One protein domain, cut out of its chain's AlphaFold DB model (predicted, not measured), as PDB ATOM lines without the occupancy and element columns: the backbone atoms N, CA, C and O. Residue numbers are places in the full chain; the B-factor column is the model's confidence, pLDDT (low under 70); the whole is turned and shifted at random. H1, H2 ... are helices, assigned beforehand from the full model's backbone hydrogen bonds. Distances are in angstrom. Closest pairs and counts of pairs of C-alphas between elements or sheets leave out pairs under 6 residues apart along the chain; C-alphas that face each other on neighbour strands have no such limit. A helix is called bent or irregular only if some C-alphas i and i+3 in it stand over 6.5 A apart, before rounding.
ATOM      1  N   VAL A 212      29.523  12.657  10.109       89.88
ATOM      2  CA  VAL A 212      28.931  13.287  11.299       89.88
ATOM      3  C   VAL A 212      27.474  12.878  11.395       89.88
ATOM      4  O   VAL A 212      26.754  13.017  10.408       89.88
ATOM      5  N   ASP A 213      27.031  12.416  12.561       92.56
ATOM      6  CA  ASP A 213      25.622  12.116  12.814       92.56
ATOM      7  C   ASP A 213      24.822  13.373  13.217       92.56
ATOM      8  O   ASP A 213      25.365  14.451  13.476       92.56
ATOM      9  N   VAL A 214      23.491  13.251  13.273       95.31
ATOM     10  CA  VAL A 214      22.607  14.374  13.644       95.31
ATOM     11  C   VAL A 214      22.957  14.927  15.029       95.31
ATOM     12  O   VAL A 214      22.952  16.141  15.222       95.31
ATOM     13  N   LYS A 215      23.278  14.058  15.994       94.50
ATOM     14  CA  LYS A 215      23.546  14.457  17.380       94.50
ATOM     15  C   LYS A 215      24.813  15.304  17.479       94.50
ATOM     16  O   LYS A 215      24.778  16.386  18.063       94.50
ATOM     17  N   THR A 216      25.900  14.837  16.877       94.94
ATOM     18  CA  THR A 216      27.189  15.529  16.831       94.94
ATOM     19  C   THR A 216      27.049  16.851  16.088       94.94
ATOM     20  O   THR A 216      27.537  17.875  16.566       94.94
ATOM     21  N   PHE A 217      26.320  16.870  14.966       96.31
ATOM     22  CA  PHE A 217      26.024  18.115  14.257       96.31
ATOM     23  C   PHE A 217      25.310  19.129  15.157       96.31
ATOM     24  O   PHE A 217      25.776  20.260  15.266       96.31
ATOM     25  N   GLU A 218      24.215  18.746  15.818       96.12
ATOM     26  CA  GLU A 218      23.441  19.652  16.678       96.12
ATOM     27  C   GLU A 218      24.282  20.176  17.852       96.12
ATOM     28  O   GLU A 218      24.238  21.368  18.159       96.12
ATOM     29  N   GLN A 219      25.107  19.321  18.465       95.75
ATOM     30  CA  GLN A 219      26.015  19.719  19.544       95.75
ATOM     31  C   GLN A 219      27.063  20.731  19.064       95.75
ATOM     32  O   GLN A 219      27.189  21.812  19.639       95.75
ATOM     33  N   VAL A 220      27.796  20.419  17.993       97.19
ATOM     34  CA  VAL A 220      28.900  21.259  17.501       97.19
ATOM     35  C   VAL A 220      28.385  22.552  16.863       97.19
ATOM     36  O   VAL A 220      28.933  23.629  17.106       97.19
ATOM     37  N   ASN A 221      27.299  22.483  16.091       97.25
ATOM     38  CA  ASN A 221      26.658  23.664  15.518       97.25
ATOM     39  C   ASN A 221      26.051  24.552  16.614       97.25
ATOM     40  O   ASN A 221      26.172  25.773  16.546       97.25
ATOM     41  N   GLY A 222      25.425  23.947  17.629       96.06
ATOM     42  CA  GLY A 222      24.867  24.651  18.783       96.06
ATOM     43  C   GLY A 222      25.937  25.363  19.610       96.06
ATOM     44  O   GLY A 222      25.764  26.536  19.944       96.06
ATOM     45  N   LEU A 223      27.074  24.704  19.860       95.81
ATOM     46  CA  LEU A 223      28.259  25.312  20.477       95.81
ATOM     47  C   LEU A 223      28.731  26.534  19.684       95.81
ATOM     48  O   LEU A 223      28.901  27.615  20.248       95.81
ATOM     49  N   GLY A 224      28.881  26.377  18.366       96.75
ATOM     50  CA  GLY A 224      29.238  27.468  17.467       96.75
ATOM     51  C   GLY A 224      28.266  28.640  17.548       96.75
ATOM     52  O   GLY A 224      28.686  29.781  17.729       96.75
ATOM     53  N   TYR A 225      26.964  28.367  17.460       96.19
ATOM     54  CA  TYR A 225      25.921  29.388  17.539       96.19
ATOM     55  C   TYR A 225      25.941  30.132  18.879       96.19
ATOM     56  O   TYR A 225      25.886  31.360  18.895       96.19
ATOM     57  N   SER A 226      26.078  29.412  19.997       95.00
ATOM     58  CA  SER A 226      26.157  30.011  21.335       95.00
ATOM     59  C   SER A 226      27.359  30.951  21.468       95.00
ATOM     60  O   SER A 226      27.200  32.111  21.856       95.00
ATOM     61  N   LEU A 227      28.540  30.502  21.028       95.62
ATOM     62  CA  LEU A 227      29.736  31.341  20.952       95.62
ATOM     63  C   LEU A 227      29.504  32.591  20.101       95.62
ATOM     64  O   LEU A 227      29.797  33.701  20.538       95.62
ATOM     65  N   GLY A 228      28.934  32.429  18.905       95.56
ATOM     66  CA  GLY A 228      28.647  33.552  18.018       95.56
ATOM     67  C   GLY A 228      27.690  34.570  18.643       95.56
ATOM     68  O   GLY A 228      27.922  35.769  18.523       95.56
ATOM     69  N   MET A 229      26.667  34.125  19.378       94.81
ATOM     70  CA  MET A 229      25.755  35.023  20.097       94.81
ATOM     71  C   MET A 229      26.468  35.831  21.185       94.81
ATOM     72  O   MET A 229      26.180  37.012  21.344       94.81
ATOM     73  N   LYS A 230      27.413  35.216  21.904       94.81
ATOM     74  CA  LYS A 230      28.214  35.877  22.946       94.81
ATOM     75  C   LYS A 230      29.253  36.840  22.369       94.81
ATOM     76  O   LYS A 230      29.538  37.872  22.963       94.81
ATOM     77  N   MET A 231      29.790  36.525  21.193       94.81
ATOM     78  CA  MET A 231      30.726  37.389  20.469       94.81
ATOM     79  C   MET A 231      30.040  38.602  19.829       94.81
ATOM     80  O   MET A 231      30.703  39.615  19.599       94.81
ATOM     81  N   LYS A 232      28.743  38.508  19.520       93.88
ATOM     82  CA  LYS A 232      27.983  39.523  18.781       93.88
ATOM     83  C   LYS A 232      28.036  40.888  19.472       93.88
ATOM     84  O   LYS A 232      27.660  41.022  20.632       93.88
ATOM     85  N   GLY A 233      28.474  41.912  18.745       91.31
ATOM     86  CA  GLY A 233      28.618  43.278  19.257       91.31
ATOM     87  C   GLY A 233      29.892  43.529  20.071       91.31
ATOM     88  O   GLY A 233      30.044  44.613  20.629       91.31
ATOM     89  N   THR A 234      30.818  42.568  20.126       93.12
ATOM     90  CA  THR A 234      32.106  42.706  20.825       93.12
ATOM     91  C   THR A 234      33.275  42.786  19.836       93.12
ATOM     92  O   THR A 234      33.156  42.458  18.656       93.12
ATOM     93  N   ASN A 235      34.464  43.159  20.315       92.06
ATOM     94  CA  ASN A 235      35.691  43.082  19.511       92.06
ATOM     95  C   ASN A 235      36.148  41.632  19.232       92.06
ATOM     96  O   ASN A 235      37.098  41.428  18.467       92.06
ATOM     97  N   LEU A 236      35.491  40.632  19.832       94.81
ATOM     98  CA  LEU A 236      35.826  39.221  19.685       94.81
ATOM     99  C   LEU A 236      35.256  38.608  18.407       94.81
ATOM    100  O   LEU A 236      35.740  37.554  18.020       94.81
ATOM    101  N   GLU A 237      34.342  39.261  17.676       94.00
ATOM    102  CA  GLU A 237      33.820  38.747  16.391       94.00
ATOM    103  C   GLU A 237      34.930  38.343  15.404       94.00
ATOM    104  O   GLU A 237      34.786  37.398  14.628       94.00
ATOM    105  N   ARG A 238      36.094  39.003  15.485       92.50
ATOM    106  CA  ARG A 238      37.286  38.675  14.687       92.50
ATOM    107  C   ARG A 238      37.800  37.241  14.883       92.50
ATOM    108  O   ARG A 238      38.444  36.723  13.971       92.50
ATOM    109  N   TYR A 239      37.496  36.587  16.008       94.69
ATOM    110  CA  TYR A 239      37.930  35.215  16.304       94.69
ATOM    111  C   TYR A 239      37.412  34.192  15.300       94.69
ATOM    112  O   TYR A 239      38.095  33.197  15.065       94.69
ATOM    113  N   GLN A 240      36.287  34.457  14.625       95.81
ATOM    114  CA  GLN A 240      35.816  33.600  13.531       95.81
ATOM    115  C   GLN A 240      36.915  33.399  12.462       95.81
ATOM    116  O   GLN A 240      37.067  32.311  11.911       95.81
ATOM    117  N   TRP A 241      37.736  34.428  12.202       96.81
ATOM    118  CA  TRP A 241      38.833  34.378  11.232       96.81
ATOM    119  C   TRP A 241      40.089  33.709  11.779       96.81
ATOM    120  O   TRP A 241      40.870  33.156  11.006       96.81
ATOM    121  N   GLU A 242      40.329  33.785  13.087       96.56
ATOM    122  CA  GLU A 242      41.426  33.055  13.730       96.56
ATOM    123  C   GLU A 242      41.144  31.554  13.701       96.56
ATOM    124  O   GLU A 242      41.957  30.788  13.188       96.56
ATOM    125  N   LEU A 243      39.939  31.158  14.116       96.75
ATOM    126  CA  LEU A 243      39.473  29.775  14.058       96.75
ATOM    127  C   LEU A 243      39.474  29.242  12.623       96.75
ATOM    128  O   LEU A 243      39.998  28.160  12.372       96.75
ATOM    129  N   PHE A 244      38.961  30.008  11.654       97.12
ATOM    130  CA  PHE A 244      38.972  29.603  10.247       97.12
ATOM    131  C   PHE A 244      40.389  29.317   9.725       97.12
ATOM    132  O   PHE A 244      40.610  28.287   9.075       97.12
ATOM    133  N   ARG A 245      41.353  30.192  10.050       96.75
ATOM    134  CA  ARG A 245      42.746  30.103   9.584       96.75
ATOM    135  C   ARG A 245      43.552  28.982  10.232       96.75
ATOM    136  O   ARG A 245      44.545  28.584   9.621       96.75
ATOM    137  N   ALA A 246      43.117  28.454  11.377       96.12
ATOM    138  CA  ALA A 246      43.804  27.365  12.060       96.12
ATOM    139  C   ALA A 246      44.041  26.168  11.119       96.12
ATOM    140  O   ALA A 246      43.111  25.659  10.473       96.12
ATOM    141  N   ARG A 247      45.302  25.739  11.014       93.69
ATOM    142  CA  ARG A 247      45.773  24.713  10.070       93.69
ATOM    143  C   ARG A 247      45.866  23.327  10.697       93.69
ATOM    144  O   ARG A 247      45.763  22.347   9.960       93.69
ATOM    145  N   GLY A 248      46.003  23.254  12.020       95.88
ATOM    146  CA  GLY A 248      46.033  22.012  12.791       95.88
ATOM    147  C   GLY A 248      44.929  21.927  13.843       95.88
ATOM    148  O   GLY A 248      44.345  22.940  14.230       95.88
ATOM    149  N   PHE A 249      44.670  20.707  14.321       96.44
ATOM    150  CA  PHE A 249      43.708  20.455  15.393       96.44
ATOM    151  C   PHE A 249      44.088  21.187  16.684       96.44
ATOM    152  O   PHE A 249      43.259  21.894  17.244       96.44
ATOM    153  N   GLU A 250      45.345  21.085  17.118       96.31
ATOM    154  CA  GLU A 250      45.821  21.742  18.342       96.31
ATOM    155  C   GLU A 250      45.707  23.265  18.264       96.31
ATOM    156  O   GLU A 250      45.187  23.894  19.178       96.31
ATOM    157  N   GLU A 251      46.118  23.863  17.141       96.94
ATOM    158  CA  GLU A 251      45.966  25.302  16.907       96.94
ATOM    159  C   GLU A 251      44.492  25.724  16.982       96.94
ATOM    160  O   GLU A 251      44.159  26.723  17.620       96.94
ATOM    161  N   PHE A 252      43.601  24.943  16.367       97.00
ATOM    162  CA  PHE A 252      42.162  25.183  16.412       97.00
ATOM    163  C   PHE A 252      41.616  25.110  17.845       97.00
ATOM    164  O   PHE A 252      40.905  26.024  18.265       97.00
ATOM    165  N   MET A 253      41.987  24.081  18.611       96.44
ATOM    166  CA  MET A 253      41.554  23.918  20.001       96.44
ATOM    167  C   MET A 253      42.095  25.023  20.905       96.44
ATOM    168  O   MET A 253      41.332  25.602  21.671       96.44
ATOM    169  N   ASN A 254      43.368  25.391  20.762       96.25
ATOM    170  CA  ASN A 254      43.973  26.481  21.524       96.25
ATOM    171  C   ASN A 254      43.246  27.804  21.276       96.25
ATOM    172  O   ASN A 254      42.955  28.538  22.218       96.25
ATOM    173  N   LYS A 255      42.887  28.094  20.018       96.06
ATOM    174  CA  LYS A 255      42.107  29.288  19.673       96.06
ATOM    175  C   LYS A 255      40.687  29.259  20.221       96.06
ATOM    176  O   LYS A 255      40.161  30.308  20.590       96.06
ATOM    177  N   LEU A 256      40.078  28.081  20.299       94.69
ATOM    178  CA  LEU A 256      38.751  27.914  20.877       94.69
ATOM    179  C   LEU A 256      38.765  28.106  22.401       94.69
ATOM    180  O   LEU A 256      37.905  28.807  22.926       94.69
ATOM    181  N   VAL A 257      39.772  27.564  23.089       94.44
ATOM    182  CA  VAL A 257      39.977  27.753  24.536       94.44
ATOM    183  C   VAL A 257      40.334  29.207  24.861       94.44
ATOM    184  O   VAL A 257      39.809  29.773  25.816       94.44
ATOM    185  N   GLU A 258      41.168  29.857  24.044       95.06
ATOM    186  CA  GLU A 258      41.467  31.288  24.188       95.06
ATOM    187  C   GLU A 258      40.187  32.133  24.083       95.06
ATOM    188  O   GLU A 258      39.979  33.055  24.873       95.06
ATOM    189  N   LEU A 259      39.309  31.805  23.129       94.94
ATOM    190  CA  LEU A 259      38.015  32.464  22.977       94.94
ATOM    191  C   LEU A 259      37.103  32.219  24.190       94.94
ATOM    192  O   LEU A 259      36.508  33.174  24.681       94.94
ATOM    193  N   GLN A 260      37.018  30.983  24.691       92.75
ATOM    194  CA  GLN A 260      36.265  30.654  25.910       92.75
ATOM    195  C   GLN A 260      36.727  31.484  27.107       92.75
ATOM    196  O   GLN A 260      35.901  32.092  27.782       92.75
ATOM    197  N   ALA A 261      38.042  31.566  27.327       92.81
ATOM    198  CA  ALA A 261      38.615  32.342  28.420       92.81
ATOM    199  C   ALA A 261      38.277  33.837  28.298       92.81
ATOM    200  O   ALA A 261      37.916  34.463  29.286       92.81
ATOM    201  N   LYS A 262      38.333  34.405  27.084       93.75
ATOM    202  CA  LYS A 262      37.977  35.816  26.838       93.75
ATOM    203  C   LYS A 262      36.490  36.113  26.979       93.75
ATOM    204  O   LYS A 262      36.133  37.264  27.203       93.75
ATOM    205  N   LEU A 263      35.643  35.104  26.801       92.56
ATOM    206  CA  LEU A 263      34.202  35.204  27.015       92.56
ATOM    207  C   LEU A 263      33.793  34.857  28.452       92.56
ATOM    208  O   LEU A 263      32.627  35.039  28.779       92.56
ATOM    209  N   GLU A 264      34.722  34.367  29.282       89.50
ATOM    210  CA  GLU A 264      34.446  33.807  30.613       89.50
ATOM    211  C   GLU A 264      33.402  32.671  30.570       89.50
ATOM    212  O   GLU A 264      32.581  32.506  31.469       89.50
ATOM    213  N   GLU A 265      33.437  31.861  29.505       85.19
ATOM    214  CA  GLU A 265      32.476  30.785  29.253       85.19
ATOM    215  C   GLU A 265      33.110  29.403  29.422       85.19
ATOM    216  O   GLU A 265      34.196  29.120  28.912       85.19
ATOM    217  N   SER A 266      32.379  28.491  30.063       83.00
ATOM    218  CA  SER A 266      32.716  27.068  30.085       83.00
ATOM    219  C   SER A 266      31.886  26.348  29.028       83.00
ATOM    220  O   SER A 266      30.665  26.257  29.154       83.00
ATOM    221  N   LEU A 267      32.527  25.838  27.971       82.75
ATOM    222  CA  LEU A 267      31.844  24.996  26.984       82.75
ATOM    223  C   LEU A 267      32.393  23.584  27.007       82.75
ATOM    224  O   LEU A 267      33.600  23.363  27.110       82.75
ATOM    225  N   ASP A 268      31.486  22.639  26.811       86.88
ATOM    226  CA  ASP A 268      31.827  21.245  26.611       86.88
ATOM    227  C   ASP A 268      32.444  21.043  25.221       86.88
ATOM    228  O   ASP A 268      31.746  21.007  24.208       86.88
ATOM    229  N   LEU A 269      33.771  20.924  25.173       90.25
ATOM    230  CA  LEU A 269      34.517  20.684  23.938       90.25
ATOM    231  C   LEU A 269      34.649  19.194  23.587       90.25
ATOM    232  O   LEU A 269      35.239  18.872  22.551       90.25
ATOM    233  N   ARG A 270      34.099  18.276  24.401       91.31
ATOM    234  CA  ARG A 270      34.160  16.825  24.144       91.31
ATOM    235  C   ARG A 270      33.675  16.432  22.747       91.31
ATOM    236  O   ARG A 270      34.405  15.679  22.108       91.31
ATOM    237  N   PRO A 271      32.571  16.989  22.199       90.19
ATOM    238  CA  PRO A 271      32.118  16.628  20.854       90.19
ATOM    239  C   PRO A 271      33.167  16.878  19.760       90.19
ATOM    240  O   PRO A 271      33.169  16.201  18.736       90.19
ATOM    241  N   ILE A 272      34.081  17.833  19.966       91.69
ATOM    242  CA  ILE A 272      35.168  18.123  19.027       91.69
ATOM    243  C   ILE A 272      36.345  17.161  19.247       91.69
ATOM    244  O   ILE A 272      36.891  16.641  18.275       91.69
ATOM    245  N   TYR A 273      36.720  16.897  20.506       91.31
ATOM    246  CA  TYR A 273      37.793  15.952  20.845       91.31
ATOM    247  C   TYR A 273      37.476  14.519  20.405       91.31
ATOM    248  O   TYR A 273      38.320  13.865  19.795       91.31
ATOM    249  N   GLU A 274      36.253  14.051  20.648       91.88
ATOM    250  CA  GLU A 274      35.785  12.714  20.254       91.88
ATOM    251  C   GLU A 274      35.829  12.508  18.728       91.88
ATOM    252  O   GLU A 274      35.973  11.384  18.253       91.88
ATOM    253  N   ASN A 275      35.803  13.603  17.957       91.50
ATOM    254  CA  ASN A 275      35.832  13.616  16.495       91.50
ATOM    255  C   ASN A 275      37.141  14.204  15.922       91.50
ATOM    256  O   ASN A 275      37.152  14.748  14.815       91.50
ATOM    257  N   GLN A 276      38.271  14.081  16.638       92.38
ATOM    258  CA  GLN A 276      39.569  14.654  16.238       92.38
ATOM    259  C   GLN A 276      40.017  14.261  14.817       92.38
ATOM    260  O   GLN A 276      40.607  15.080  14.110       92.38
ATOM    261  N   LYS A 277      39.746  13.026  14.369       93.19
ATOM    262  CA  LYS A 277      40.116  12.575  13.011       93.19
ATOM    263  C   LYS A 277      39.446  13.422  11.923       93.19
ATOM    264  O   LYS A 277      40.061  13.709  10.900       93.19
ATOM    265  N   GLU A 278      38.245  13.912  12.211       95.06
ATOM    266  CA  GLU A 278      37.392  14.696  11.317       95.06
ATOM    267  C   GLU A 278      37.325  16.170  11.737       95.06
ATOM    268  O   GLU A 278      36.365  16.893  11.451       95.06
ATOM    269  N   TRP A 279      38.371  16.661  12.410       95.25
ATOM    270  CA  TRP A 279      38.370  17.989  13.020       95.25
ATOM    271  C   TRP A 279      38.095  19.131  12.037       95.25
ATOM    272  O   TRP A 279      37.555  20.160  12.435       95.25
ATOM    273  N   LYS A 280      38.447  18.989  10.750       97.06
ATOM    274  CA  LYS A 280      38.144  20.009   9.730       97.06
ATOM    275  C   LYS A 280      36.637  20.150   9.529       97.06
ATOM    276  O   LYS A 280      36.150  21.270   9.391       97.06
ATOM    277  N   THR A 281      35.920  19.031   9.556       96.94
ATOM    278  CA  THR A 281      34.460  18.975   9.497       96.94
ATOM    279  C   THR A 281      33.859  19.566  10.769       96.94
ATOM    280  O   THR A 281      32.996  20.435  10.678       96.94
ATOM    281  N   MET A 282      34.381  19.200  11.948       97.31
ATOM    282  CA  MET A 282      33.947  19.781  13.230       97.31
ATOM    283  C   MET A 282      34.144  21.298  13.266       97.31
ATOM    284  O   MET A 282      33.221  22.045  13.585       97.31
ATOM    285  N   LYS A 283      35.325  21.768  12.854       97.94
ATOM    286  CA  LYS A 283      35.646  23.189  12.714       97.94
ATOM    287  C   LYS A 283      34.662  23.887  11.781       97.94
ATOM    288  O   LYS A 283      34.165  24.957  12.119       97.94
ATOM    289  N   ALA A 284      34.382  23.302  10.619       98.12
ATOM    290  CA  ALA A 284      33.462  23.877   9.647       98.12
ATOM    291  C   ALA A 284      32.031  23.983  10.196       98.12
ATOM    292  O   ALA A 284      31.404  25.028  10.041       98.12
ATOM    293  N   ILE A 285      31.534  22.949  10.880       98.00
ATOM    294  CA  ILE A 285      30.211  22.948  11.524       98.00
ATOM    295  C   ILE A 285      30.140  24.014  12.624       98.00
ATOM    296  O   ILE A 285      29.207  24.817  12.637       98.00
ATOM    297  N   LEU A 286      31.144  24.065  13.504       98.12
ATOM    298  CA  LEU A 286      31.223  25.055  14.581       98.12
ATOM    299  C   LEU A 286      31.235  26.478  14.018       98.12
ATOM    300  O   LEU A 286      30.468  27.336  14.456       98.12
ATOM    301  N   LEU A 287      32.068  26.728  13.005       98.19
ATOM    302  CA  LEU A 287      32.124  28.024  12.343       98.19
ATOM    303  C   LEU A 287      30.798  28.361  11.663       98.19
ATOM    304  O   LEU A 287      30.339  29.485  11.799       98.19
ATOM    305  N   ASN A 288      30.138  27.426  10.980       97.62
ATOM    306  CA  ASN A 288      28.843  27.706  10.355       97.62
ATOM    307  C   ASN A 288      27.785  28.126  11.385       97.62
ATOM    308  O   ASN A 288      27.058  29.091  11.140       97.62
ATOM    309  N   GLY A 289      27.739  27.461  12.545       96.81
ATOM    310  CA  GLY A 289      26.882  27.856  13.664       96.81
ATOM    311  C   GLY A 289      27.203  29.264  14.172       96.81
ATOM    312  O   GLY A 289      26.308  30.104  14.280       96.81
ATOM    313  N   MET A 290      28.489  29.551  14.398       97.00
ATOM    314  CA  MET A 290      28.982  30.853  14.861       97.00
ATOM    315  C   MET A 290      28.660  31.982  13.883       97.00
ATOM    316  O   MET A 290      28.102  33.009  14.270       97.00
ATOM    317  N   LEU A 291      28.955  31.779  12.601       96.69
ATOM    318  CA  LEU A 291      28.659  32.739  11.546       96.69
ATOM    319  C   LEU A 291      27.154  32.988  11.450       96.69
ATOM    320  O   LEU A 291      26.745  34.135  11.293       96.69
ATOM    321  N   ASN A 292      26.325  31.948  11.581       94.31
ATOM    322  CA  ASN A 292      24.874  32.099  11.565       94.31
ATOM    323  C   ASN A 292      24.350  32.937  12.744       94.31
ATOM    324  O   ASN A 292      23.398  33.685  12.563       94.31
ATOM    325  N   ALA A 293      24.962  32.882  13.927       94.06
ATOM    326  CA  ALA A 293      24.592  33.769  15.037       94.06
ATOM    327  C   ALA A 293      25.015  35.233  14.800       94.06
ATOM    328  O   ALA A 293      24.251  36.171  15.060       94.06
ATOM    329  N   LEU A 294      26.228  35.425  14.279       93.06
ATOM    330  CA  LEU A 294      26.811  36.747  14.036       93.06
ATOM    331  C   LEU A 294      26.136  37.477  12.865       93.06
ATOM    332  O   LEU A 294      25.750  38.637  12.987       93.06
ATOM    333  N   HIS A 295      25.963  36.775  11.743       91.31
ATOM    334  CA  HIS A 295      25.581  37.345  10.443       91.31
ATOM    335  C   HIS A 295      24.276  36.771   9.881       91.31
ATOM    336  O   HIS A 295      23.854  37.151   8.783       91.31
ATOM    337  N   GLY A 296      23.638  35.835  10.589       81.56
ATOM    338  CA  GLY A 296      22.326  35.319  10.214       81.56
ATOM    339  C   GLY A 296      21.272  36.419  10.239       81.56
ATOM    340  O   GLY A 296      21.362  37.408  10.972       81.56
TER     341      GLY A 296
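AT A GLANCE: This is residues 212 to 296 of the 310 residues of an uncharacterized protein of Thermococcus sp. (strain CGMCC 1.5172 / 4557) (UniProt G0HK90). Two long helices, H1 and H5, cross closely at 46 degrees, and an antiparallel helical hairpin of H2 and H3 packs on H5. The short H4 packs on the first part of H1, residues 216 to 220. The 85 printed residues have five named helices in the order H1 H2 H3 H4 H5 and no named strand, an all-helix domain. The whole is compact and rounded, with a radius of gyration of the C-alphas of 11.5 A and spans of 32 by 24 by 22 A.

HOW THE PARTS SIT: Start with H1, residues 214 to 231, and look along it to Gly 228: it touches H5, residues 276 to 295, where the C-alphas of Gly 228 and Met 290 come closest, at 4.2 A. These two run the same way at a steep tilt of 46 degrees. Next come H2, residues 235 to 245, and H3, residues 249 to 263, a hairpin whose helices run opposite ways at a shallow tilt of 7 degrees; their closest C-alphas, Leu 243 and Phe 252, are 5.8 A apart. H2 touches H5, closest at the C-alphas of Gln 240 and Leu 287, 6.8 A, opposite ways at a shallow tilt of 33 degrees, only just short of steep. H3 touches H5 with residues 249 to 252 alone, closest at the C-alphas of Phe 249 and Trp 279, 6.3 A. H2, H3 and H5 form a bundle, three helices side by side, and H5 is the hub, touching three helices. H4, residues 270 to 273, touches H1, closest at the C-alphas of Thr 216 and Pro 271, 6.5 A; it is apart from H2 and H3. In H1 and H3 every O i to N i+4 pair is within hydrogen-bond range; H5 has 14 of 16, H2 has 3 of 7 with 5 of 8 O i to N i+3 pairs, and H4 is too short for an O i to N i+4 pair.

IN THESE COORDINATES: Find C-alpha 214 at (22.607, 14.374, 13.644); from there H1 runs 25.3 A to C-alpha 231. H2 spans 17.8 A and is only just irregular, with C-alphas 235 and 238 6.7 A apart. H3 begins at C-alpha 249, at (43.708, 20.455, 15.393), and spans 21.0 A; H4 spans 5.0 A. H5, the longest, runs 27.3 A to C-alpha 295 at (25.581, 37.345, 10.443), with a kink of 30 degrees near residue 283; it is irregular, C-alphas 277 and 280 being 8.4 A apart.

THE WHOLE: Look to Gly 233 and Lys 277 for the two C-alphas farthest apart, 33.4 A. The printed part has no cut. The link from H3 to H4 is short, and the other three are tight. The mean pLDDT of the printed part is 94.2, and no printed residue is under 70.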